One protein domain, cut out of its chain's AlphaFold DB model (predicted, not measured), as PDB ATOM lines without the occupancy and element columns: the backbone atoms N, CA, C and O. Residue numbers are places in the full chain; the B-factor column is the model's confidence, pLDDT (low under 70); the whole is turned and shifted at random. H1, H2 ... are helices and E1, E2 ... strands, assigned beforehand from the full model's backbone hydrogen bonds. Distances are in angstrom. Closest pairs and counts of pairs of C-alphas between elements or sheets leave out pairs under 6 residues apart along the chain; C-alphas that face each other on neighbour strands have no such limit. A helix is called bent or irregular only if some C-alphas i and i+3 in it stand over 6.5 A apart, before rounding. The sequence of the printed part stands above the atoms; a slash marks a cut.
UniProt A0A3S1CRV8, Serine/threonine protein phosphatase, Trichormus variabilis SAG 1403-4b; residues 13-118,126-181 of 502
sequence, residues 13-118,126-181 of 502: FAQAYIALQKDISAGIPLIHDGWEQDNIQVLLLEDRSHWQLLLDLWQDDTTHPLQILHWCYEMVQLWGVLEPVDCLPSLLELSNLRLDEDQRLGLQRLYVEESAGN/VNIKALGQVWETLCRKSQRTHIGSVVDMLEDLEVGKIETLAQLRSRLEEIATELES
ATOM      1  N   PHE A  13     126.802 141.747  86.241       77.38
ATOM      2  CA  PHE A  13     126.187 143.078  86.221       77.38
ATOM      3  C   PHE A  13     126.377 143.879  87.525       77.38
ATOM      4  O   PHE A  13     126.231 145.099  87.515       77.38
ATOM      5  N   ALA A  14     126.712 143.223  88.642       84.81
ATOM      6  CA  ALA A  14     126.989 143.867  89.928       84.81
ATOM      7  C   ALA A  14     128.492 144.131  90.153       84.81
ATOM      8  O   ALA A  14     128.854 144.917  91.029       84.81
ATOM      9  N   GLN A  15     129.377 143.511  89.362       85.31
ATOM     10  CA  GLN A  15     130.830 143.609  89.555       85.31
ATOM     11  C   GLN A  15     131.349 145.038  89.378       85.31
ATOM     12  O   GLN A  15     132.179 145.470  90.170       85.31
ATOM     13  N   ALA A  16     130.817 145.791  88.408       86.38
ATOM     14  CA  ALA A  16     131.193 147.191  88.198       86.38
ATOM     15  C   ALA A  16     130.889 148.063  89.428       86.38
ATOM     16  O   ALA A  16     131.720 148.857  89.853       86.38
ATOM     17  N   TYR A  17     129.730 147.862  90.061       88.06
ATOM     18  CA  TYR A  17     129.357 148.588  91.277       88.06
ATOM     19  C   TYR A  17     130.271 148.267  92.457       88.06
ATOM     20  O   TYR A  17     130.634 149.156  93.218       88.06
ATOM     21  N   ILE A  18     130.652 146.997  92.603       85.50
ATOM     22  CA  ILE A  18     131.544 146.553  93.677       85.50
ATOM     23  C   ILE A  18     132.967 147.068  93.440       85.50
ATOM     24  O   ILE A  18     133.626 147.505  94.380       85.50
ATOM     25  N   ALA A  19     133.430 147.066  92.187       85.44
ATOM     26  CA  ALA A  19     134.726 147.626  91.815       85.44
ATOM     27  C   ALA A  19     134.809 149.127  92.135       85.44
ATOM     28  O   ALA A  19     135.816 149.578  92.670       85.44
ATOM     29  N   LEU A  20     133.722 149.863  91.883       84.44
ATOM     30  CA  LEU A  20     133.612 151.304  92.121       84.44
ATOM     31  C   LEU A  20     133.089 151.675  93.515       84.44
ATOM     32  O   LEU A  20     132.773 152.835  93.770       84.44
ATOM     33  N   GLN A  21     132.986 150.724  94.446       77.00
ATOM     34  CA  GLN A  21     132.424 150.993  95.773       77.00
ATOM     35  C   GLN A  21     133.275 151.995  96.575       77.00
ATOM     36  O   GLN A  21     132.764 152.684  97.452       77.00
ATOM     37  N   LYS A  22     134.570 152.109  96.265       71.19
ATOM     38  CA  LYS A  22     135.458 153.116  96.865       71.19
ATOM     39  C   LYS A  22     135.243 154.521  96.294       71.19
ATOM     40  O   LYS A  22     135.600 155.493  96.945       71.19
ATOM     41  N   ASP A  23     134.606 154.617  95.130       72.75
ATOM     42  CA  ASP A  23     134.384 155.850  94.374       72.75
ATOM     43  C   ASP A  23     132.923 156.326  94.460       72.75
ATOM     44  O   ASP A  23     132.464 157.123  93.641       72.75
ATOM     45  N   ILE A  24     132.156 155.874  95.462       63.66
ATOM     46  CA  ILE A  24     130.781 156.354  95.707       63.66
ATOM     47  C   ILE A  24     130.759 157.883  95.834       63.66
ATOM     48  O   ILE A  24     129.865 158.549  95.304       63.66
ATOM     49  N   SER A  25     131.791 158.451  96.462       63.41
ATOM     50  CA  SER A  25     131.970 159.893  96.627       63.41
ATOM     51  C   SER A  25     132.094 160.656  95.295       63.41
ATOM     52  O   SER A  25     131.788 161.855  95.256       63.41
ATOM     53  N   ALA A  26     132.457 159.966  94.204       69.06
ATOM     54  CA  ALA A  26     132.533 160.497  92.844       69.06
ATOM     55  C   ALA A  26     131.171 160.557  92.128       69.06
ATOM     56  O   ALA A  26     131.112 161.013  90.991       69.06
ATOM     57  N   GLY A  27     130.075 160.130  92.768       82.44
ATOM     58  CA  GLY A  27     128.724 160.192  92.200       82.44
ATOM     59  C   GLY A  27     128.199 158.851  91.677       82.44
ATOM     60  O   GLY A  27     127.203 158.825  90.950       82.44
ATOM     61  N   ILE A  28     128.806 157.727  92.066       88.94
ATOM     62  CA  ILE A  28     128.333 156.370  91.744       88.94
ATOM     63  C   ILE A  28     127.230 155.950  92.738       88.94
ATOM     64  O   ILE A  28     127.377 156.216  93.931       88.94
ATOM     65  N   PRO A  29     126.102 155.350  92.298       89.38
ATOM     66  CA  PRO A  29     125.052 154.897  93.209       89.38
ATOM     67  C   PRO A  29     125.499 153.712  94.056       89.38
ATOM     68  O   PRO A  29     126.078 152.757  93.534       89.38
ATOM     69  N   LEU A  30     125.184 153.760  95.354       86.12
ATOM     70  CA  LEU A  30     125.450 152.650  96.263       86.12
ATOM     71  C   LEU A  30     124.629 151.422  95.842       86.12
ATOM     72  O   LEU A  30     123.427 151.514  95.580       86.12
ATOM     73  N   ILE A  31     125.287 150.264  95.805       89.38
ATOM     74  CA  ILE A  31     124.641 148.961  95.645       89.38
ATOM     75  C   ILE A  31     124.285 148.398  97.024       89.38
ATOM     76  O   ILE A  31     125.134 148.296  97.906       89.38
ATOM     77  N   HIS A  32     123.020 148.031  97.207       86.81
ATOM     78  CA  HIS A  32     122.533 147.388  98.426       86.81
ATOM     79  C   HIS A  32     122.512 145.864  98.300       86.81
ATOM     80  O   HIS A  32     122.855 145.173  99.254       86.81
ATOM     81  N   ASP A  33     122.097 145.345  97.141       87.56
ATOM     82  CA  ASP A  33     122.023 143.907  96.875       87.56
ATOM     83  C   ASP A  33     121.974 143.631  95.362       87.56
ATOM     84  O   ASP A  33     121.661 144.518  94.560       87.56
ATOM     85  N   GLY A  34     122.252 142.396  94.954       86.75
ATOM     86  CA  GLY A  34     122.165 141.967  93.564       86.75
ATOM     87  C   GLY A  34     122.118 140.451  93.432       86.75
ATOM     88  O   GLY A  34     122.986 139.745  93.941       86.75
ATOM     89  N   TRP A  35     121.122 139.938  92.712       88.06
ATOM     90  CA  TRP A  35     120.959 138.503  92.495       88.06
ATOM     91  C   TRP A  35     120.338 138.196  91.135       88.06
ATOM     92  O   TRP A  35     119.724 139.044  90.486       88.06
ATOM     93  N   GLU A  36     120.492 136.949  90.703       85.56
ATOM     94  CA  GLU A  36     119.856 136.425  89.501       85.56
ATOM     95  C   GLU A  36     118.895 135.300  89.887       85.56
ATOM     96  O   GLU A  36     119.266 134.358  90.587       85.56
ATOM     97  N   GLN A  37     117.648 135.399  89.434       85.62
ATOM     98  CA  GLN A  37     116.645 134.359  89.625       85.62
ATOM     99  C   GLN A  37     115.805 134.216  88.357       85.62
ATOM    100  O   GLN A  37     115.309 135.204  87.826       85.62
ATOM    101  N   ASP A  38     115.627 132.984  87.872       83.19
ATOM    102  CA  ASP A  38     114.770 132.676  86.717       83.19
ATOM    103  C   ASP A  38     115.094 133.521  85.463       83.19
ATOM    104  O   ASP A  38     114.196 133.940  84.729       83.19
ATOM    105  N   ASN A  39     116.390 133.767  85.209       82.06
ATOM    106  CA  ASN A  39     116.896 134.595  84.103       82.06
ATOM    107  C   ASN A  39     116.490 136.087  84.204       82.06
ATOM    108  O   ASN A  39     116.525 136.816  83.209       82.06
ATOM    109  N   ILE A  40     116.090 136.535  85.399       82.56
ATOM    110  CA  ILE A  40     115.871 137.934  85.769       82.56
ATOM    111  C   ILE A  40     117.040 138.370  86.647       82.56
ATOM    112  O   ILE A  40     117.286 137.802  87.711       82.56
ATOM    113  N   GLN A  41     117.743 139.399  86.192       84.94
ATOM    114  CA  GLN A  41     118.796 140.065  86.945       84.94
ATOM    115  C   GLN A  41     118.161 141.188  87.761       84.94
ATOM    116  O   GLN A  41     117.508 142.072  87.199       84.94
ATOM    117  N   VAL A  42     118.311 141.133  89.082       86.31
ATOM    118  CA  VAL A  42     117.792 142.148  89.998       86.31
ATOM    119  C   VAL A  42     118.963 142.824  90.688       86.31
ATOM    120  O   VAL A  42     119.864 142.164  91.200       86.31
ATOM    121  N   LEU A  43     118.928 144.150  90.698       88.62
ATOM    122  CA  LEU A  43     119.909 145.002  91.348       88.62
ATOM    123  C   LEU A  43     119.154 145.987  92.237       88.62
ATOM    124  O   LEU A  43     118.240 146.669  91.769       88.62
ATOM    125  N   LEU A  44     119.525 146.045  93.510       89.56
ATOM    126  CA  LEU A  44     118.986 146.998  94.464       89.56
ATOM    127  C   LEU A  44     119.997 148.130  94.637       89.56
ATOM    128  O   LEU A  44     121.098 147.916  95.141       89.56
ATOM    129  N   LEU A  45     119.611 149.327  94.201       91.00
ATOM    130  CA  LEU A  45     120.436 150.530  94.237       91.00
ATOM    131  C   LEU A  45     119.833 151.583  95.158       91.00
ATOM    132  O   LEU A  45     118.630 151.571  95.423       91.00
ATOM    133  N   GLU A  46     120.673 152.523  95.571       89.00
ATOM    134  CA  GLU A  46     120.250 153.803  96.127       89.00
ATOM    135  C   GLU A  46     119.224 154.491  95.206       89.00
ATOM    136  O   GLU A  46     119.459 154.679  94.006       89.00
ATOM    137  N   ASP A  47     118.075 154.889  95.760       89.81
ATOM    138  CA  ASP A  47     117.053 155.590  94.986       89.81
ATOM    139  C   ASP A  47     117.413 157.065  94.796       89.81
ATOM    140  O   ASP A  47     117.186 157.901  95.666       89.81
ATOM    141  N   ARG A  48     117.902 157.397  93.601       91.75
ATOM    142  CA  ARG A  48     118.207 158.772  93.171       91.75
ATOM    143  C   ARG A  48     117.132 159.377  92.270       91.75
ATOM    144  O   ARG A  48     117.355 160.390  91.617       91.75
ATOM    145  N   SER A  49     115.946 158.774  92.201       88.62
ATOM    146  CA  SER A  49     114.861 159.261  91.332       88.62
ATOM    147  C   SER A  49     114.316 160.622  91.773       88.62
ATOM    148  O   SER A  49     113.715 161.336  90.972       88.62
ATOM    149  N   HIS A  50     114.523 160.973  93.044       88.69
ATOM    150  CA  HIS A  50     114.150 162.256  93.633       88.69
ATOM    151  C   HIS A  50     115.158 163.380  93.331       88.69
ATOM    152  O   HIS A  50     114.831 164.548  93.540       88.69
ATOM    153  N   TRP A  51     116.355 163.045  92.836       92.81
ATOM    154  CA  TRP A  51     117.370 164.021  92.442       92.81
ATOM    155  C   TRP A  51     116.958 164.765  91.173       92.81
ATOM    156  O   TRP A  51     116.298 164.222  90.276       92.81
ATOM    157  N   GLN A  52     117.385 166.021  91.077       91.44
ATOM    158  CA  GLN A  52     117.045 166.870  89.943       91.44
ATOM    159  C   GLN A  52     117.809 166.418  88.692       91.44
ATOM    160  O   GLN A  52     118.953 165.973  88.777       91.44
ATOM    161  N   LEU A  53     117.194 166.507  87.509       92.75
ATOM    162  CA  LEU A  53     117.914 166.256  86.258       92.75
ATOM    163  C   LEU A  53     118.936 167.364  86.018       92.75
ATOM    164  O   LEU A  53     118.594 168.545  86.102       92.75
ATOM    165  N   LEU A  54     120.147 166.984  85.597       90.69
ATOM    166  CA  LEU A  54     121.150 167.950  85.144       90.69
ATOM    167  C   LEU A  54     120.576 168.868  84.054       90.69
ATOM    168  O   LEU A  54     120.780 170.076  84.087       90.69
ATOM    169  N   LEU A  55     119.809 168.298  83.115       88.81
ATOM    170  CA  LEU A  55     119.195 169.043  82.016       88.81
ATOM    171  C   LEU A  55     118.259 170.161  82.500       88.81
ATOM    172  O   LEU A  55     118.245 171.223  81.882       88.81
ATOM    173  N   ASP A  56     117.513 169.950  83.586       87.19
ATOM    174  CA  ASP A  56     116.546 170.935  84.080       87.19
ATOM    175  C   ASP A  56     117.267 172.173  84.633       87.19
ATOM    176  O   ASP A  56     116.916 173.301  84.290       87.19
ATOM    177  N   LEU A  57     118.330 171.976  85.426       84.25
ATOM    178  CA  LEU A  57     119.152 173.087  85.925       84.25
ATOM    179  C   LEU A  57     120.006 173.720  84.828       84.25
ATOM    180  O   LEU A  57     120.247 174.926  84.842       84.25
ATOM    181  N   TRP A  58     120.428 172.944  83.834       84.25
ATOM    182  CA  TRP A  58     121.117 173.486  82.667       84.25
ATOM    183  C   TRP A  58     120.206 174.399  81.829       84.25
ATOM    184  O   TRP A  58     120.691 175.324  81.178       84.25
ATOM    185  N   GLN A  59     118.893 174.152  81.828       83.12
ATOM    186  CA  GLN A  59     117.888 174.978  81.149       83.12
ATOM    187  C   GLN A  59     117.492 176.235  81.930       83.12
ATOM    188  O   GLN A  59     117.014 177.188  81.323       83.12
ATOM    189  N   ASP A  60     117.684 176.259  83.247       79.62
ATOM    190  CA  ASP A  60     117.341 177.409  84.084       79.62
ATOM    191  C   ASP A  60     118.268 178.594  83.786       79.62
ATOM    192  O   ASP A  60     119.460 178.503  84.049       79.62
ATOM    193  N   ASP A  61     117.745 179.717  83.280       70.50
ATOM    194  CA  ASP A  61     118.488 180.952  82.959       70.50
ATOM    195  C   ASP A  61     119.281 181.550  84.138       70.50
ATOM    196  O   ASP A  61     120.192 182.352  83.928       70.50
ATOM    197  N   THR A  62     118.967 181.170  85.377       72.12
ATOM    198  CA  THR A  62     119.681 181.633  86.575       72.12
ATOM    199  C   THR A  62     120.987 180.878  86.836       72.12
ATOM    200  O   THR A  62     121.835 181.370  87.583       72.12
ATOM    201  N   THR A  63     121.206 179.730  86.185       76.88
ATOM    202  CA  THR A  63     122.424 178.930  86.358       76.88
ATOM    203  C   THR A  63     123.648 179.652  85.801       76.88
ATOM    204  O   THR A  63     123.695 180.017  84.622       76.88
ATOM    205  N   HIS A  64     124.670 179.834  86.636       76.44
ATOM    206  CA  HIS A  64     125.886 180.564  86.281       76.44
ATOM    207  C   HIS A  64     126.825 179.744  85.362       76.44
ATOM    208  O   HIS A  64     126.955 178.535  85.561       76.44
ATOM    209  N   PRO A  65     127.545 180.365  84.403       77.00
ATOM    210  CA  PRO A  65     128.523 179.685  83.541       77.00
ATOM    211  C   PRO A  65     129.579 178.841  84.273       77.00
ATOM    212  O   PRO A  65     129.846 177.714  83.869       77.00
ATOM    213  N   LEU A  66     130.139 179.343  85.380       76.56
ATOM    214  CA  LEU A  66     131.109 178.588  86.192       76.56
ATOM    215  C   LEU A  66     130.508 177.322  86.823       76.56
ATOM    216  O   LEU A  66     131.208 176.326  86.964       76.56
ATOM    217  N   GLN A  67     129.211 177.328  87.153       80.31
ATOM    218  CA  GLN A  67     128.531 176.132  87.660       80.31
ATOM    219  C   GLN A  67     128.401 175.070  86.561       80.31
ATOM    220  O   GLN A  67     128.624 173.890  86.808       80.31
ATOM    221  N   ILE A  68     128.103 175.497  85.332       83.81
ATOM    222  CA  ILE A  68     128.083 174.609  84.164       83.81
ATOM    223  C   ILE A  68     129.461 173.986  83.931       83.81
ATOM    224  O   ILE A  68     129.563 172.777  83.747       83.81
ATOM    225  N   LEU A  69     130.524 174.795  83.976       82.56
ATOM    226  CA  LEU A  69     131.893 174.296  83.842       82.56
ATOM    227  C   LEU A  69     132.271 173.325  84.955       82.56
ATOM    228  O   LEU A  69     132.927 172.322  84.685       82.56
ATOM    229  N   HIS A  70     131.822 173.590  86.181       83.31
ATOM    230  CA  HIS A  70     132.014 172.677  87.296       83.31
ATOM    231  C   HIS A  70     131.363 171.312  87.026       83.31
ATOM    232  O   HIS A  70     132.031 170.294  87.171       83.31
ATOM    233  N   TRP A  71     130.124 171.268  86.528       88.19
ATOM    234  CA  TRP A  71     129.490 169.999  86.146       88.19
ATOM    235  C   TRP A  71     130.192 169.309  84.970       88.19
ATOM    236  O   TRP A  71     130.335 168.089  84.985       88.19
ATOM    237  N   CYS A  72     130.681 170.056  83.970       86.75
ATOM    238  CA  CYS A  72     131.525 169.480  82.914       86.75
ATOM    239  C   CYS A  72     132.770 168.812  83.509       86.75
ATOM    240  O   CYS A  72     133.129 167.703  83.113       86.75
ATOM    241  N   TYR A  73     133.410 169.459  84.482       84.19
ATOM    242  CA  TYR A  73     134.552 168.888  85.182       84.19
ATOM    243  C   TYR A  73     134.176 167.636  85.985       84.19
ATOM    244  O   TYR A  73     134.875 166.631  85.883       84.19
ATOM    245  N   GLU A  74     133.060 167.639  86.719       85.75
ATOM    246  CA  GLU A  74     132.575 166.446  87.431       85.75
ATOM    247  C   GLU A  74     132.293 165.277  86.470       85.75
ATOM    248  O   GLU A  74     132.652 164.138  86.768       85.75
ATOM    249  N   MET A  75     131.750 165.542  85.274       89.88
ATOM    250  CA  MET A  75     131.596 164.515  84.235       89.88
ATOM    251  C   MET A  75     132.945 163.938  83.782       89.88
ATOM    252  O   MET A  75     133.052 162.735  83.559       89.88
ATOM    253  N   VAL A  76     133.980 164.773  83.651       87.12
ATOM    254  CA  VAL A  76     135.346 164.338  83.301       87.12
ATOM    255  C   VAL A  76     135.992 163.527  84.431       87.12
ATOM    256  O   VAL A  76     136.785 162.622  84.162       87.12
ATOM    257  N   GLN A  77     135.672 163.818  85.694       84.31
ATOM    258  CA  GLN A  77     136.114 163.003  86.831       84.31
ATOM    259  C   GLN A  77     135.441 161.631  86.816       84.31
ATOM    260  O   GLN A  77     136.131 160.614  86.843       84.31
ATOM    261  N   LEU A  78     134.114 161.600  86.656       88.25
ATOM    262  CA  LEU A  78     133.363 160.358  86.488       88.25
ATOM    263  C   LEU A  78     133.870 159.535  85.302       88.25
ATOM    264  O   LEU A  78     133.940 158.317  85.402       88.25
ATOM    265  N   TRP A  79     134.269 160.174  84.200       90.12
ATOM    266  CA  TRP A  79     134.842 159.466  83.056       90.12
ATOM    267  C   TRP A  79     136.071 158.648  83.455       90.12
ATOM    268  O   TRP A  79     136.140 157.464  83.137       90.12
ATOM    269  N   GLY A  80     137.012 159.256  84.185       85.81
ATOM    270  CA  GLY A  80     138.232 158.576  84.630       85.81
ATOM    271  C   GLY A  80     137.963 157.400  85.575       85.81
ATOM    272  O   GLY A  80     138.709 156.429  85.560       85.81
ATOM    273  N   VAL A  81     136.875 157.460  86.347       87.00
ATOM    274  CA  VAL A  81     136.435 156.372  87.238       87.00
ATOM    275  C   VAL A  81     135.735 155.248  86.460       87.00
ATOM    276  O   VAL A  81     135.881 154.076  86.789       87.00
ATOM    277  N   LEU A  82     134.973 155.582  85.415       88.12
ATOM    278  CA  LEU A  82     134.166 154.623  84.650       88.12
ATOM    279  C   LEU A  82     134.935 153.907  83.533       88.12
ATOM    280  O   LEU A  82     134.550 152.800  83.157       88.12
ATOM    281  N   GLU A  83     135.972 154.538  82.977       86.94
ATOM    282  CA  GLU A  83     136.786 153.992  81.883       86.94
ATOM    283  C   GLU A  83     137.448 152.646  82.239       86.94
ATOM    284  O   GLU A  83     137.314 151.716  81.447       86.94
ATOM    285  N   PRO A  84     138.060 152.449  83.426       86.25
ATOM    286  CA  PRO A  84     138.682 151.172  83.793       86.25
ATOM    287  C   PRO A  84     137.705 150.000  83.974       86.25
ATOM    288  O   PRO A  84     138.149 148.857  84.078       86.25
ATOM    289  N   VAL A  85     136.397 150.271  84.069       85.94
ATOM    290  CA  VAL A  85     135.342 149.270  84.317       85.94
ATOM    291  C   VAL A  85     134.308 149.191  83.185       85.94
ATOM    292  O   VAL A  85     133.206 148.681  83.394       85.94
ATOM    293  N   ASP A  86     134.630 149.726  82.003       86.62
ATOM    294  CA  ASP A  86     133.799 149.681  80.787       86.62
ATOM    295  C   ASP A  86     132.361 150.212  80.982       86.62
ATOM    296  O   ASP A  86     131.393 149.734  80.378       86.62
ATOM    297  N   CYS A  87     132.206 151.223  81.850       88.25
ATOM    298  CA  CYS A  87     130.910 151.815  82.203       88.25
ATOM    299  C   CYS A  87     130.698 153.232  81.643       88.25
ATOM    300  O   CYS A  87     129.794 153.949  82.082       88.25
ATOM    301  N   LEU A  88     131.492 153.654  80.656       88.44
ATOM    302  CA  LEU A  88     131.387 154.972  80.014       88.44
ATOM    303  C   LEU A  88     129.995 155.324  79.448       88.44
ATOM    304  O   LEU A  88     129.603 156.490  79.569       88.44
ATOM    305  N   PRO A  89     129.188 154.380  78.910       89.12
ATOM    306  CA  PRO A  89     127.833 154.691  78.450       89.12
ATOM    307  C   PRO A  89     126.931 155.314  79.529       89.12
ATOM    308  O   PRO A  89     125.975 156.017  79.198       89.12
ATOM    309  N   SER A  90     127.261 155.132  80.815       90.50
ATOM    310  CA  SER A  90     126.588 155.768  81.960       90.50
ATOM    311  C   SER A  90     126.544 157.293  81.869       90.50
ATOM    312  O   SER A  90     125.548 157.890  82.273       90.50
ATOM    313  N   LEU A  91     127.574 157.931  81.304       89.69
ATOM    314  CA  LEU A  91     127.641 159.390  81.162       89.69
ATOM    315  C   LEU A  91     126.930 159.925  79.913       89.69
ATOM    316  O   LEU A  91     126.684 161.126  79.813       89.69
ATOM    317  N   LEU A  92     126.613 159.054  78.954       88.94
ATOM    318  CA  LEU A  92     126.084 159.466  77.652       88.94
ATOM    319  C   LEU A  92     124.565 159.666  77.662       88.94
ATOM    320  O   LEU A  92     124.014 160.367  76.809       88.94
ATOM    321  N   GLU A  93     123.872 159.073  78.631       88.62
ATOM    322  CA  GLU A  93     122.429 159.210  78.763       88.62
ATOM    323  C   GLU A  93     122.050 160.379  79.682       88.62
ATOM    324  O   GLU A  93     122.204 160.321  80.898       88.62
ATOM    325  N   LEU A  94     121.448 161.426  79.110       87.00
ATOM    326  CA  LEU A  94     121.032 162.623  79.857       87.00
ATOM    327  C   LEU A  94     120.037 162.339  80.992       87.00
ATOM    328  O   LEU A  94     120.053 163.040  81.998       87.00
ATOM    329  N   SER A  95     119.170 161.332  80.845       90.06
ATOM    330  CA  SER A  95     118.245 160.887  81.902       90.06
ATOM    331  C   SER A  95     118.953 160.220  83.081       90.06
ATOM    332  O   SER A  95     118.357 160.096  84.149       90.06
ATOM    333  N   ASN A  96     120.199 159.788  82.895       93.38
ATOM    334  CA  ASN A  96     121.010 159.164  83.930       93.38
ATOM    335  C   ASN A  96     121.805 160.192  84.754       93.38
ATOM    336  O   ASN A  96     122.229 159.870  85.859       93.38
ATOM    337  N   LEU A  97     121.982 161.414  84.237       94.12
ATOM    338  CA  LEU A  97     122.723 162.499  84.885       94.12
ATOM    339  C   LEU A  97     121.817 163.266  85.855       94.12
ATOM    340  O   LEU A  97     120.858 163.936  85.451       94.12
ATOM    341  N   ARG A  98     122.129 163.166  87.144       94.38
ATOM    342  CA  ARG A  98     121.341 163.725  88.244       94.38
ATOM    343  C   ARG A  98     122.198 164.626  89.121       94.38
ATOM    344  O   ARG A  98     123.414 164.481  89.156       94.38
ATOM    345  N   LEU A  99     121.544 165.536  89.827       91.69
ATOM    346  CA  LEU A  99     122.158 166.442  90.785       91.69
ATOM    347  C   LEU A  99     121.555 166.206  92.170       91.69
ATOM    348  O   LEU A  99     120.329 166.248  92.314       91.69
ATOM    349  N   ASP A 100     122.418 165.946  93.153       88.38
ATOM    350  CA  ASP A 100     122.018 165.806  94.556       88.38
ATOM    351  C   ASP A 100     121.558 167.154  95.150       88.38
ATOM    352  O   ASP A 100     121.566 168.202  94.489       88.38
ATOM    353  N   GLU A 101     121.135 167.159  96.413       84.69
ATOM    354  CA  GLU A 101     120.735 168.371  97.138       84.69
ATOM    355  C   GLU A 101     121.846 169.435  97.223       84.69
ATOM    356  O   GLU A 101     121.575 170.631  97.390       84.69
ATOM    357  N   ASP A 102     123.101 169.020  97.050       83.06
ATOM    358  CA  ASP A 102     124.274 169.876  97.023       83.06
ATOM    359  C   ASP A 102     124.633 170.370  95.613       83.06
ATOM    360  O   ASP A 102     125.520 171.217  95.477       83.06
ATOM    361  N   GLN A 103     123.853 169.993  94.594       86.81
ATOM    362  CA  GLN A 103     124.104 170.235  93.169       86.81
ATOM    363  C   GLN A 103     125.387 169.577  92.652       86.81
ATOM    364  O   GLN A 103     125.989 170.076  91.695       86.81
ATOM    365  N   ARG A 104     125.796 168.466  93.267       85.62
ATOM    366  CA  ARG A 104     126.884 167.625  92.774       85.62
ATOM    367  C   ARG A 104     126.351 166.614  91.782       85.62
ATOM    368  O   ARG A 104     125.269 166.052  91.968       85.62
ATOM    369  N   LEU A 105     127.122 166.371  90.734       91.00
ATOM    370  CA  LEU A 105     126.769 165.401  89.716       91.00
ATOM    371  C   LEU A 105     126.865 163.967  90.240       91.00
ATOM    372  O   LEU A 105     127.861 163.554  90.829       91.00
ATOM    373  N   GLY A 106     125.846 163.173  89.925       92.19
ATOM    374  CA  GLY A 106     125.883 161.731  90.082       92.19
ATOM    375  C   GLY A 106     125.068 161.002  89.026       92.19
ATOM    376  O   GLY A 106     124.303 161.585  88.250       92.19
ATOM    377  N   LEU A 107     125.255 159.690  88.999       93.75
ATOM    378  CA  LEU A 107     124.579 158.783  88.082       93.75
ATOM    379  C   LEU A 107     123.387 158.132  88.774       93.75
ATOM    380  O   LEU A 107     123.458 157.787  89.954       93.75
ATOM    381  N   GLN A 108     122.304 157.911  88.032       92.31
ATOM    382  CA  GLN A 108     121.177 157.117  88.517       92.31
ATOM    383  C   GLN A 108     121.501 155.610  88.498       92.31
ATOM    384  O   GLN A 108     121.066 154.878  89.384       92.31
ATOM    385  N   ARG A 109     122.268 155.138  87.508       91.69
ATOM    386  CA  ARG A 109     122.764 153.755  87.390       91.69
ATOM    387  C   ARG A 109     123.984 153.652  86.466       91.69
ATOM    388  O   ARG A 109     124.316 154.613  85.776       91.69
ATOM    389  N   LEU A 110     124.626 152.486  86.437       90.25
ATOM    390  CA  LEU A 110     125.729 152.153  85.538       90.25
ATOM    391  C   LEU A 110     125.224 151.370  84.318       90.25
ATOM    392  O   LEU A 110     124.327 150.532  84.427       90.25
ATOM    393  N   TYR A 111     125.829 151.632  83.163       87.50
ATOM    394  CA  TYR A 111     125.633 150.901  81.915       87.50
ATOM    395  C   TYR A 111     126.956 150.314  81.444       87.50
ATOM    396  O   TYR A 111     127.882 151.061  81.148       87.50
ATOM    397  N   VAL A 112     127.004 148.989  81.326       77.81
ATOM    398  CA  VAL A 112     128.162 148.251  80.807       77.81
ATOM    399  C   VAL A 112     128.081 148.172  79.281       77.81
ATOM    400  O   VAL A 112     127.002 147.907  78.737       77.81
ATOM    401  N   GLU A 113     129.207 148.363  78.586       67.44
ATOM    402  CA  GLU A 113     129.267 148.370  77.113       67.44
ATOM    403  C   GLU A 113     128.656 147.117  76.449       67.44
ATOM    404  O   GLU A 113     127.950 147.242  75.447       67.44
ATOM    405  N   GLU A 114     128.799 145.920  77.033       54.72
ATOM    406  CA  GLU A 114     128.214 144.679  76.483       54.72
ATOM    407  C   GLU A 114     126.670 144.682  76.446       54.72
ATOM    408  O   GLU A 114     126.053 143.971  75.649       54.72
ATOM    409  N   SER A 115     126.023 145.510  77.277       45.56
ATOM    410  CA  SER A 115     124.559 145.603  77.392       45.56
ATOM    411  C   SER A 115     123.940 146.659  76.467       45.56
ATOM    412  O   SER A 115     122.715 146.735  76.340       45.56
ATOM    413  N   ALA A 116     124.758 147.467  75.782       42.09
ATOM    414  CA  ALA A 116     124.324 148.564  74.912       42.09
ATOM    415  C   ALA A 116     123.778 148.099  73.540       42.09
ATOM    416  O   ALA A 116     123.695 148.884  72.596       42.09
ATOM    417  N   GLY A 117     123.331 146.843  73.423       35.69
ATOM    418  CA  GLY A 117     122.774 146.242  72.203       35.69
ATOM    419  C   GLY A 117     121.472 146.867  71.670       35.69
ATOM    420  O   GLY A 117     120.933 146.374  70.684       35.69
ATOM    421  N   ASN A 118     120.969 147.946  72.284       38.25
ATOM    422  CA  ASN A 118     119.804 148.713  71.825       38.25
ATOM    423  C   ASN A 118     120.099 150.199  71.524       38.25
ATOM    424  O   ASN A 118     119.172 150.945  71.202       38.25
ATOM    425  N   VAL A 126     133.780 153.962  73.037       71.62
ATOM    426  CA  VAL A 126     133.372 155.288  73.496       71.62
ATOM    427  C   VAL A 126     134.636 156.124  73.711       71.62
ATOM    428  O   VAL A 126     135.454 155.829  74.571       71.62
ATOM    429  N   ASN A 127     134.826 157.155  72.886       80.88
ATOM    430  CA  ASN A 127     135.973 158.058  72.981       80.88
ATOM    431  C   ASN A 127     135.554 159.400  73.584       80.88
ATOM    432  O   ASN A 127     134.368 159.719  73.654       80.88
ATOM    433  N   ILE A 128     136.530 160.231  73.951       81.69
ATOM    434  CA  ILE A 128     136.284 161.531  74.594       81.69
ATOM    435  C   ILE A 128     135.374 162.472  73.777       81.69
ATOM    436  O   ILE A 128     134.715 163.343  74.342       81.69
ATOM    437  N   LYS A 129     135.248 162.267  72.456       84.12
ATOM    438  CA  LYS A 129     134.313 163.035  71.618       84.12
ATOM    439  C   LYS A 129     132.855 162.757  71.975       84.12
ATOM    440  O   LYS A 129     132.023 163.646  71.819       84.12
ATOM    441  N   ALA A 130     132.540 161.565  72.485       84.31
ATOM    442  CA  ALA A 130     131.204 161.244  72.979       84.31
ATOM    443  C   ALA A 130     130.802 162.169  74.141       84.31
ATOM    444  O   ALA A 130     129.658 162.613  74.196       84.31
ATOM    445  N   LEU A 131     131.749 162.547  75.011       84.56
ATOM    446  CA  LEU A 131     131.499 163.524  76.072       84.56
ATOM    447  C   LEU A 131     131.181 164.914  75.500       84.56
ATOM    448  O   LEU A 131     130.216 165.553  75.918       84.56
ATOM    449  N   GLY A 132     131.927 165.337  74.473       83.81
ATOM    450  CA  GLY A 132     131.639 166.565  73.726       83.81
ATOM    451  C   GLY A 132     130.231 166.576  73.118       83.81
ATOM    452  O   GLY A 132     129.515 167.566  73.245       83.81
ATOM    453  N   GLN A 133     129.775 165.455  72.550       84.12
ATOM    454  CA  GLN A 133     128.417 165.323  71.995       84.12
ATOM    455  C   GLN A 133     127.316 165.441  73.061       84.12
ATOM    456  O   GLN A 133     126.236 165.986  72.792       84.12
ATOM    457  N   VAL A 134     127.565 164.945  74.279       86.25
ATOM    458  CA  VAL A 134     126.645 165.106  75.418       86.25
ATOM    459  C   VAL A 134     126.512 166.583  75.777       86.25
ATOM    460  O   VAL A 134     125.393 167.093  75.867       86.25
ATOM    461  N   TRP A 135     127.636 167.285  75.916       86.31
ATOM    462  CA  TRP A 135     127.662 168.715  76.227       86.31
ATOM    463  C   TRP A 135     127.036 169.569  75.124       86.31
ATOM    464  O   TRP A 135     126.226 170.448  75.414       86.31
ATOM    465  N   GLU A 136     127.313 169.269  73.857       83.62
ATOM    466  CA  GLU A 136     126.669 169.930  72.722       83.62
ATOM    467  C   GLU A 136     125.148 169.718  72.754       83.62
ATOM    468  O   GLU A 136     124.359 170.647  72.554       83.62
ATOM    469  N   THR A 137     124.704 168.500  73.080       84.81
ATOM    470  CA  THR A 137     123.278 168.197  73.218       84.81
ATOM    471  C   THR A 137     122.641 168.967  74.374       84.81
ATOM    472  O   THR A 137     121.526 169.467  74.200       84.81
ATOM    473  N   LEU A 138     123.327 169.099  75.514       83.94
ATOM    474  CA  LEU A 138     122.888 169.922  76.646       83.94
ATOM    475  C   LEU A 138     122.750 171.394  76.237       83.94
ATOM    476  O   LEU A 138     121.674 171.966  76.410       83.94
ATOM    477  N   CYS A 139     123.776 171.982  75.612       78.12
ATOM    478  CA  CYS A 139     123.768 173.369  75.132       78.12
ATOM    479  C   CYS A 139     122.661 173.632  74.100       78.12
ATOM    480  O   CYS A 139     121.926 174.616  74.185       78.12
ATOM    481  N   ARG A 140     122.477 172.718  73.142       81.06
ATOM    482  CA  ARG A 140     121.421 172.825  72.128       81.06
ATOM    483  C   ARG A 140     120.024 172.747  72.744       81.06
ATOM    484  O   ARG A 140     119.144 173.509  72.352       81.06
ATOM    485  N   LYS A 141     119.800 171.829  73.692       78.62
ATOM    486  CA  LYS A 141     118.500 171.668  74.368       78.62
ATOM    487  C   LYS A 141     118.182 172.808  75.333       78.62
ATOM    488  O   LYS A 141     117.003 173.037  75.594       78.62
ATOM    489  N   SER A 142     119.191 173.493  75.860       71.12
ATOM    490  CA  SER A 142     119.017 174.650  76.741       71.12
ATOM    491  C   SER A 142     118.988 175.990  76.020       71.12
ATOM    492  O   SER A 142     118.722 176.999  76.656       71.12
ATOM    493  N   GLN A 143     119.255 176.020  74.708       66.62
ATOM    494  CA  GLN A 143     119.430 177.255  73.932       66.62
ATOM    495  C   GLN A 143     120.538 178.173  74.487       66.62
ATOM    496  O   GLN A 143     120.634 179.338  74.103       66.62
ATOM    497  N   ARG A 144     121.412 177.656  75.361       63.78
ATOM    498  CA  ARG A 144     122.559 178.387  75.896       63.78
ATOM    499  C   ARG A 144     123.718 178.275  74.911       63.78
ATOM    500  O   ARG A 144     124.409 177.264  74.866       63.78
ATOM    501  N   THR A 145     123.952 179.335  74.144       53.88
ATOM    502  CA  THR A 145     125.106 179.468  73.231       53.88
ATOM    503  C   THR A 145     126.130 180.497  73.729       53.88
ATOM    504  O   THR A 145     126.878 181.063  72.939       53.88
ATOM    505  N   HIS A 146     126.127 180.817  75.028       52.31
ATOM    506  CA  HIS A 146     126.714 182.060  75.548       52.31
ATOM    507  C   HIS A 146     128.086 181.942  76.230       52.31
ATOM    508  O   HIS A 146     128.555 182.936  76.776       52.31
ATOM    509  N   ILE A 147     128.767 180.794  76.168       61.56
ATOM    510  CA  ILE A 147     130.168 180.698  76.611       61.56
ATOM    511  C   ILE A 147     131.021 180.412  75.376       61.56
ATOM    512  O   ILE A 147     131.195 179.254  75.007       61.56
ATOM    513  N   GLY A 148     131.497 181.469  74.707       63.53
ATOM    514  CA  GLY A 148     132.287 181.356  73.470       63.53
ATOM    515  C   GLY A 148     133.441 180.363  73.611       63.53
ATOM    516  O   GLY A 148     133.537 179.435  72.819       63.53
ATOM    517  N   SER A 149     134.190 180.442  74.714       71.50
ATOM    518  CA  SER A 149     135.309 179.535  74.982       71.50
ATOM    519  C   SER A 149     134.896 178.058  75.150       71.50
ATOM    520  O   SER A 149     135.671 177.165  74.818       71.50
ATOM    521  N   VAL A 150     133.667 177.761  75.610       72.62
ATOM    522  CA  VAL A 150     133.144 176.375  75.676       72.62
ATOM    523  C   VAL A 150     132.753 175.879  74.289       72.62
ATOM    524  O   VAL A 150     132.976 174.713  73.985       72.62
ATOM    525  N   VAL A 151     132.191 176.743  73.440       74.50
ATOM    526  CA  VAL A 151     131.886 176.392  72.045       74.50
ATOM    527  C   VAL A 151     133.177 176.100  71.279       74.50
ATOM    528  O   VAL A 151     133.250 175.077  70.604       74.50
ATOM    529  N   ASP A 152     134.211 176.920  71.470       78.25
ATOM    530  CA  ASP A 152     135.533 176.706  70.870       78.25
ATOM    531  C   ASP A 152     136.159 175.382  71.348       78.25
ATOM    532  O   ASP A 152     136.706 174.620  70.553       78.25
ATOM    533  N   MET A 153     136.028 175.051  72.639       82.25
ATOM    534  CA  MET A 153     136.474 173.759  73.177       82.25
ATOM    535  C   MET A 153     135.710 172.574  72.570       82.25
ATOM    536  O   MET A 153     136.310 171.533  72.301       82.25
ATOM    537  N   LEU A 154     134.395 172.703  72.362       80.50
ATOM    538  CA  LEU A 154     133.593 171.665  71.709       80.50
ATOM    539  C   LEU A 154     134.028 171.460  70.250       80.50
ATOM    540  O   LEU A 154     134.140 170.314  69.814       80.50
ATOM    541  N   GLU A 155     134.349 172.536  69.526       80.50
ATOM    542  CA  GLU A 155     134.912 172.459  68.172       80.50
ATOM    543  C   GLU A 155     136.299 171.788  68.180       80.50
ATOM    544  O   GLU A 155     136.573 170.900  67.371       80.50
ATOM    545  N   ASP A 156     137.161 172.134  69.140       82.88
ATOM    546  CA  ASP A 156     138.482 171.520  69.302       82.88
ATOM    547  C   ASP A 156     138.399 170.010  69.616       82.88
ATOM    548  O   ASP A 156     139.215 169.229  69.114       82.88
ATOM    549  N   LEU A 157     137.395 169.573  70.386       83.12
ATOM    550  CA  LEU A 157     137.077 168.155  70.615       83.12
ATOM    551  C   LEU A 157     136.590 167.457  69.335       83.12
ATOM    552  O   LEU A 157     137.029 166.344  69.024       83.12
ATOM    553  N   GLU A 158     135.706 168.097  68.566       81.50
ATOM    554  CA  GLU A 158     135.158 167.532  67.327       81.50
ATOM    555  C   GLU A 158     136.261 167.323  66.278       81.50
ATOM    556  O   GLU A 158     136.428 166.219  65.738       81.50
ATOM    557  N   VAL A 159     137.084 168.355  66.072       82.56
ATOM    558  CA  VAL A 159     138.225 168.356  65.146       82.56
ATOM    559  C   VAL A 159     139.347 167.420  65.620       82.56
ATOM    560  O   VAL A 159     140.160 166.980  64.809       82.56
ATOM    561  N   GLY A 160     139.351 167.025  66.899       80.50
ATOM    562  CA  GLY A 160     140.333 166.103  67.473       80.50
ATOM    563  C   GLY A 160     141.642 166.774  67.884       80.50
ATOM    564  O   GLY A 160     142.680 166.130  67.887       80.50
ATOM    565  N   LYS A 161     141.622 168.069  68.221       81.75
ATOM    566  CA  LYS A 161     142.765 168.722  68.881       81.75
ATOM    567  C   LYS A 161     142.889 168.301  70.348       81.75
ATOM    568  O   LYS A 161     143.986 168.333  70.898       81.75
ATOM    569  N   ILE A 162     141.767 167.923  70.961       81.75
ATOM    570  CA  ILE A 162     141.699 167.357  72.307       81.75
ATOM    571  C   ILE A 162     141.428 165.858  72.164       81.75
ATOM    572  O   ILE A 162     140.336 165.450  71.771       81.75
ATOM    573  N   GLU A 163     142.437 165.045  72.465       80.50
ATOM    574  CA  GLU A 163     142.380 163.581  72.342       80.50
ATOM    575  C   GLU A 163     142.459 162.876  73.703       80.50
ATOM    576  O   GLU A 163     142.112 161.702  73.810       80.50
ATOM    577  N   THR A 164     142.887 163.585  74.754       83.62
ATOM    578  CA  THR A 164     143.116 163.019  76.092       83.62
ATOM    579  C   THR A 164     142.318 163.741  77.176       83.62
ATOM    580  O   THR A 164     142.034 164.936  77.072       83.62
ATOM    581  N   LEU A 165     142.011 163.028  78.269       81.19
ATOM    582  CA  LEU A 165     141.360 163.605  79.454       81.19
ATOM    583  C   LEU A 165     142.175 164.750  80.062       81.19
ATOM    584  O   LEU A 165     141.602 165.754  80.468       81.19
ATOM    585  N   ALA A 166     143.506 164.631  80.086       78.62
ATOM    586  CA  ALA A 166     144.388 165.672  80.609       78.62
ATOM    587  C   ALA A 166     144.294 166.975  79.796       78.62
ATOM    588  O   ALA A 166     144.162 168.050  80.376       78.62
ATOM    589  N   GLN A 167     144.283 166.884  78.460       82.88
ATOM    590  CA  GLN A 167     144.076 168.048  77.588       82.88
ATOM    591  C   GLN A 167     142.701 168.681  77.810       82.88
ATOM    592  O   GLN A 167     142.587 169.904  77.849       82.88
ATOM    593  N   LEU A 168     141.662 167.860  77.987       83.00
ATOM    594  CA  LEU A 168     140.317 168.364  78.233       83.00
ATOM    595  C   LEU A 168     140.207 169.083  79.585       83.00
ATOM    596  O   LEU A 168     139.612 170.156  79.660       83.00
ATOM    597  N   ARG A 169     140.820 168.526  80.637       81.12
ATOM    598  CA  ARG A 169     140.915 169.161  81.963       81.12
ATOM    599  C   ARG A 169     141.641 170.501  81.881       81.12
ATOM    600  O   ARG A 169     141.079 171.506  82.299       81.12
ATOM    601  N   SER A 170     142.814 170.527  81.249       79.62
ATOM    602  CA  SER A 170     143.594 171.754  81.043       79.62
ATOM    603  C   SER A 170     142.788 172.824  80.302       79.62
ATOM    604  O   SER A 170     142.852 173.997  80.654       79.62
ATOM    605  N   ARG A 171     141.988 172.443  79.298       82.62
ATOM    606  CA  ARG A 171     141.161 173.408  78.565       82.62
ATOM    607  C   ARG A 171     140.012 173.953  79.414       82.62
ATOM    608  O   ARG A 171     139.724 175.143  79.342       82.62
ATOM    609  N   LEU A 172     139.376 173.117  80.238       81.62
ATOM    610  CA  LEU A 172     138.360 173.569  81.198       81.62
ATOM    611  C   LEU A 172     138.948 174.543  82.236       81.62
ATOM    612  O   LEU A 172     138.284 175.515  82.590       81.62
ATOM    613  N   GLU A 173     140.185 174.314  82.682       74.81
ATOM    614  CA  GLU A 173     140.922 175.198  83.600       74.81
ATOM    615  C   GLU A 173     141.245 176.561  82.974       74.81
ATOM    616  O   GLU A 173     141.045 177.600  83.607       74.81
ATOM    617  N   GLU A 174     141.684 176.580  81.715       80.31
ATOM    618  CA  GLU A 174     141.904 177.824  80.971       80.31
ATOM    619  C   GLU A 174     140.612 178.640  80.872       80.31
ATOM    620  O   GLU A 174     140.604 179.826  81.196       80.31
ATOM    621  N   ILE A 175     139.498 177.994  80.508       79.75
ATOM    622  CA  ILE A 175     138.193 178.657  80.403       79.75
ATOM    623  C   ILE A 175     137.736 179.179  81.768       79.75
ATOM    624  O   ILE A 175     137.221 180.292  81.861       79.75
ATOM    625  N   ALA A 176     137.917 178.399  82.833       72.62
ATOM    626  CA  ALA A 176     137.620 178.837  84.191       72.62
ATOM    627  C   ALA A 176     138.413 180.100  84.566       72.62
ATOM    628  O   ALA A 176     137.830 181.054  85.069       72.62
ATOM    629  N   THR A 177     139.707 180.141  84.243       74.56
ATOM    630  CA  THR A 177     140.587 181.285  84.534       74.56
ATOM    631  C   THR A 177     140.235 182.519  83.693       74.56
ATOM    632  O   THR A 177     140.229 183.643  84.202       74.56
ATOM    633  N   GLU A 178     139.904 182.332  82.410       77.31
ATOM    634  CA  GLU A 178     139.398 183.393  81.523       77.31
ATOM    635  C   GLU A 178     138.124 184.023  82.083       77.31
ATOM    636  O   GLU A 178     137.934 185.236  82.016       77.31
ATOM    637  N   LEU A 179     137.259 183.181  82.643       69.00
ATOM    638  CA  LEU A 179     136.029 183.597  83.282       69.00
ATOM    639  C   LEU A 179     136.308 184.303  84.624       69.00
ATOM    640  O   LEU A 179     135.732 185.341  84.910       69.00
ATOM    641  N   GLU A 180     137.240 183.830  85.441       63.69
ATOM    642  CA  GLU A 180     137.548 184.491  86.717       63.69
ATOM    643  C   GLU A 180     138.264 185.850  86.577       63.69
ATOM    644  O   GLU A 180     138.244 186.644  87.517       63.69
ATOM    645  N   SER A 181     138.868 186.145  85.422       51.81
ATOM    646  CA  SER A 181     139.672 187.354  85.200       51.81
ATOM    647  C   SER A 181     138.815 188.596  84.889       51.81
ATOM    648  O   SER A 181     138.218 188.679  83.812       51.81
TER     649      SER A 181
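AT A GLANCE: This is residues 13 to 118 and 126 to 181 of the 502 residues of the protein "Serine/threonine protein phosphatase" of Trichormus variabilis SAG 1403-4b (UniProt A0A3S1CRV8). A loosely closed bundle of four helices, H4, H6, H7 and H8, makes one end of an elongated body, and the hairpin of strands E1 and E2 makes the other, with H1 packed on it through residues 13 to 18. The long helix H4 runs from the bundle back toward H1 and H2, and the small hairpin E3 and E4 lies in the middle between H3 and H4. The printed part has 162 residues with eight named helices and four named strands, in the order H1, H2, E1, E2, H3, H4, H5, E3, E4, H6, H7, H8; the strands form two antiparallel sheets, E1 - E2 and E3 - E4, and the class is mostly helix. The whole is compact, with a radius of gyration of the C-alphas of 16.5 A, and the C-alphas span 57 by 32 by 29 A.

IN THESE COORDINATES: E1, residues 31 to 37, is 17.7 A long and begins at C-alpha 31 at (124.641, 148.961, 95.645). E2, residues 40 to 45, is 15.8 A long. Before them come H1, residues 13 to 19, 11.2 A, and H2, residues 21 to 26, 9.9 A. H3, residues 54 to 59, spans 8.7 A. H4, residues 65 to 85, spans 31.2 A, from C-alpha 65 at (128.523, 179.685, 83.541) to C-alpha 85 at (135.342, 149.270, 84.317). H5, residues 88 to 91, 5.9 A, is followed by E3, residues 97 to 99, 7.1 A, and E4, residues 105 to 107, 7.2 A. H6, residues 128 to 142, is 21.8 A long, H7, residues 148 to 159, 16.5 A, and H8, residues 165 to 180, 22.4 A, with C-alpha 180 at (137.548, 184.491, 86.717). H2 is irregular, with C-alphas 22 and 25 7.6 A apart; H1 and H4 are only just irregular, with C-alphas 13 and 16 6.8 A apart and C-alphas 81 and 84 6.6 A apart.

HOW THE PARTS SIT: E1 and E2 form an antiparallel hairpin at 171 degrees, with N 35 and O 42 3.0 A apart and N 44 and O 33 2.8 A apart, within hydrogen-bond range. The closest C-alphas of H1 and E1 are those of Ala 14 and Gly 34, 6.3 A. H1 is close to H4 but not clearly touching, with the C-alphas of Ala 16 and Val 85 closest at 6.0 A. H4 is the hub, touching H2, H5 and H8. With residues 77 to 81 alone it touches H2, closest at Leu 78 and Ala 26, whose C-alphas are 6.4 A apart. With residues 75 to 82 alone it touches H5, the closest C-alphas being those of Leu 82 and Leu 88, 5.4 A. The hairpin E3 and E4 is antiparallel at 133 degrees, with N 98 and O 106 2.9 A apart, within hydrogen-bond range; residues 52 to 53 also pair with residues 98 to 99 of E3, antiparallel. The closest C-alphas of H4 and E4 are those of Glu 74 and Leu 105, 6.3 A. H4, H6, H7 and H8 form an up and down bundle, each running against the one before it. H4 touches H8 at a shallow tilt of 13 degrees, closest at the C-alphas of Leu 66 and Ala 176, 6.8 A. H7 and H8, a helical hairpin, only just touch, with 3 pairs of C-alphas within 8 A, closest at Ser 149 and Ile 175, 6.2 A. H6 and H7, also a helical hairpin, touch at a steep tilt of 41 degrees, with the C-alphas of Gly 132 and Leu 154 5.8 A apart. H6 touches H3 with residues 138 to 142 alone, closest at the C-alphas of Ser 142 and Gln 59, 4.6 A. Every O i to N i+4 pair is within hydrogen-bond range in H3, H6, H7 and H8; the count is 2 of 3 in H1, 15 of 17 in H4 and 0 of 2 in H2, where 1 of 3 O i to N i+3 pairs is, and H5 is too short for such a pair.

THE WHOLE: The two C-alphas farthest apart are those of Asp 38 and Ser 181, 60.1 A. Residues 119 to 125 are not printed, and C-alphas 118 and 126 are 15.2 A apart across the cut, in the link from E4 to H6. Of the links printed whole, E2 to H3 is short and the others are tight. The mean pLDDT of the printed part is 81.2; residues 24 to 26, 113 to 118, 143 to 148 and 179 to 181 are under 70.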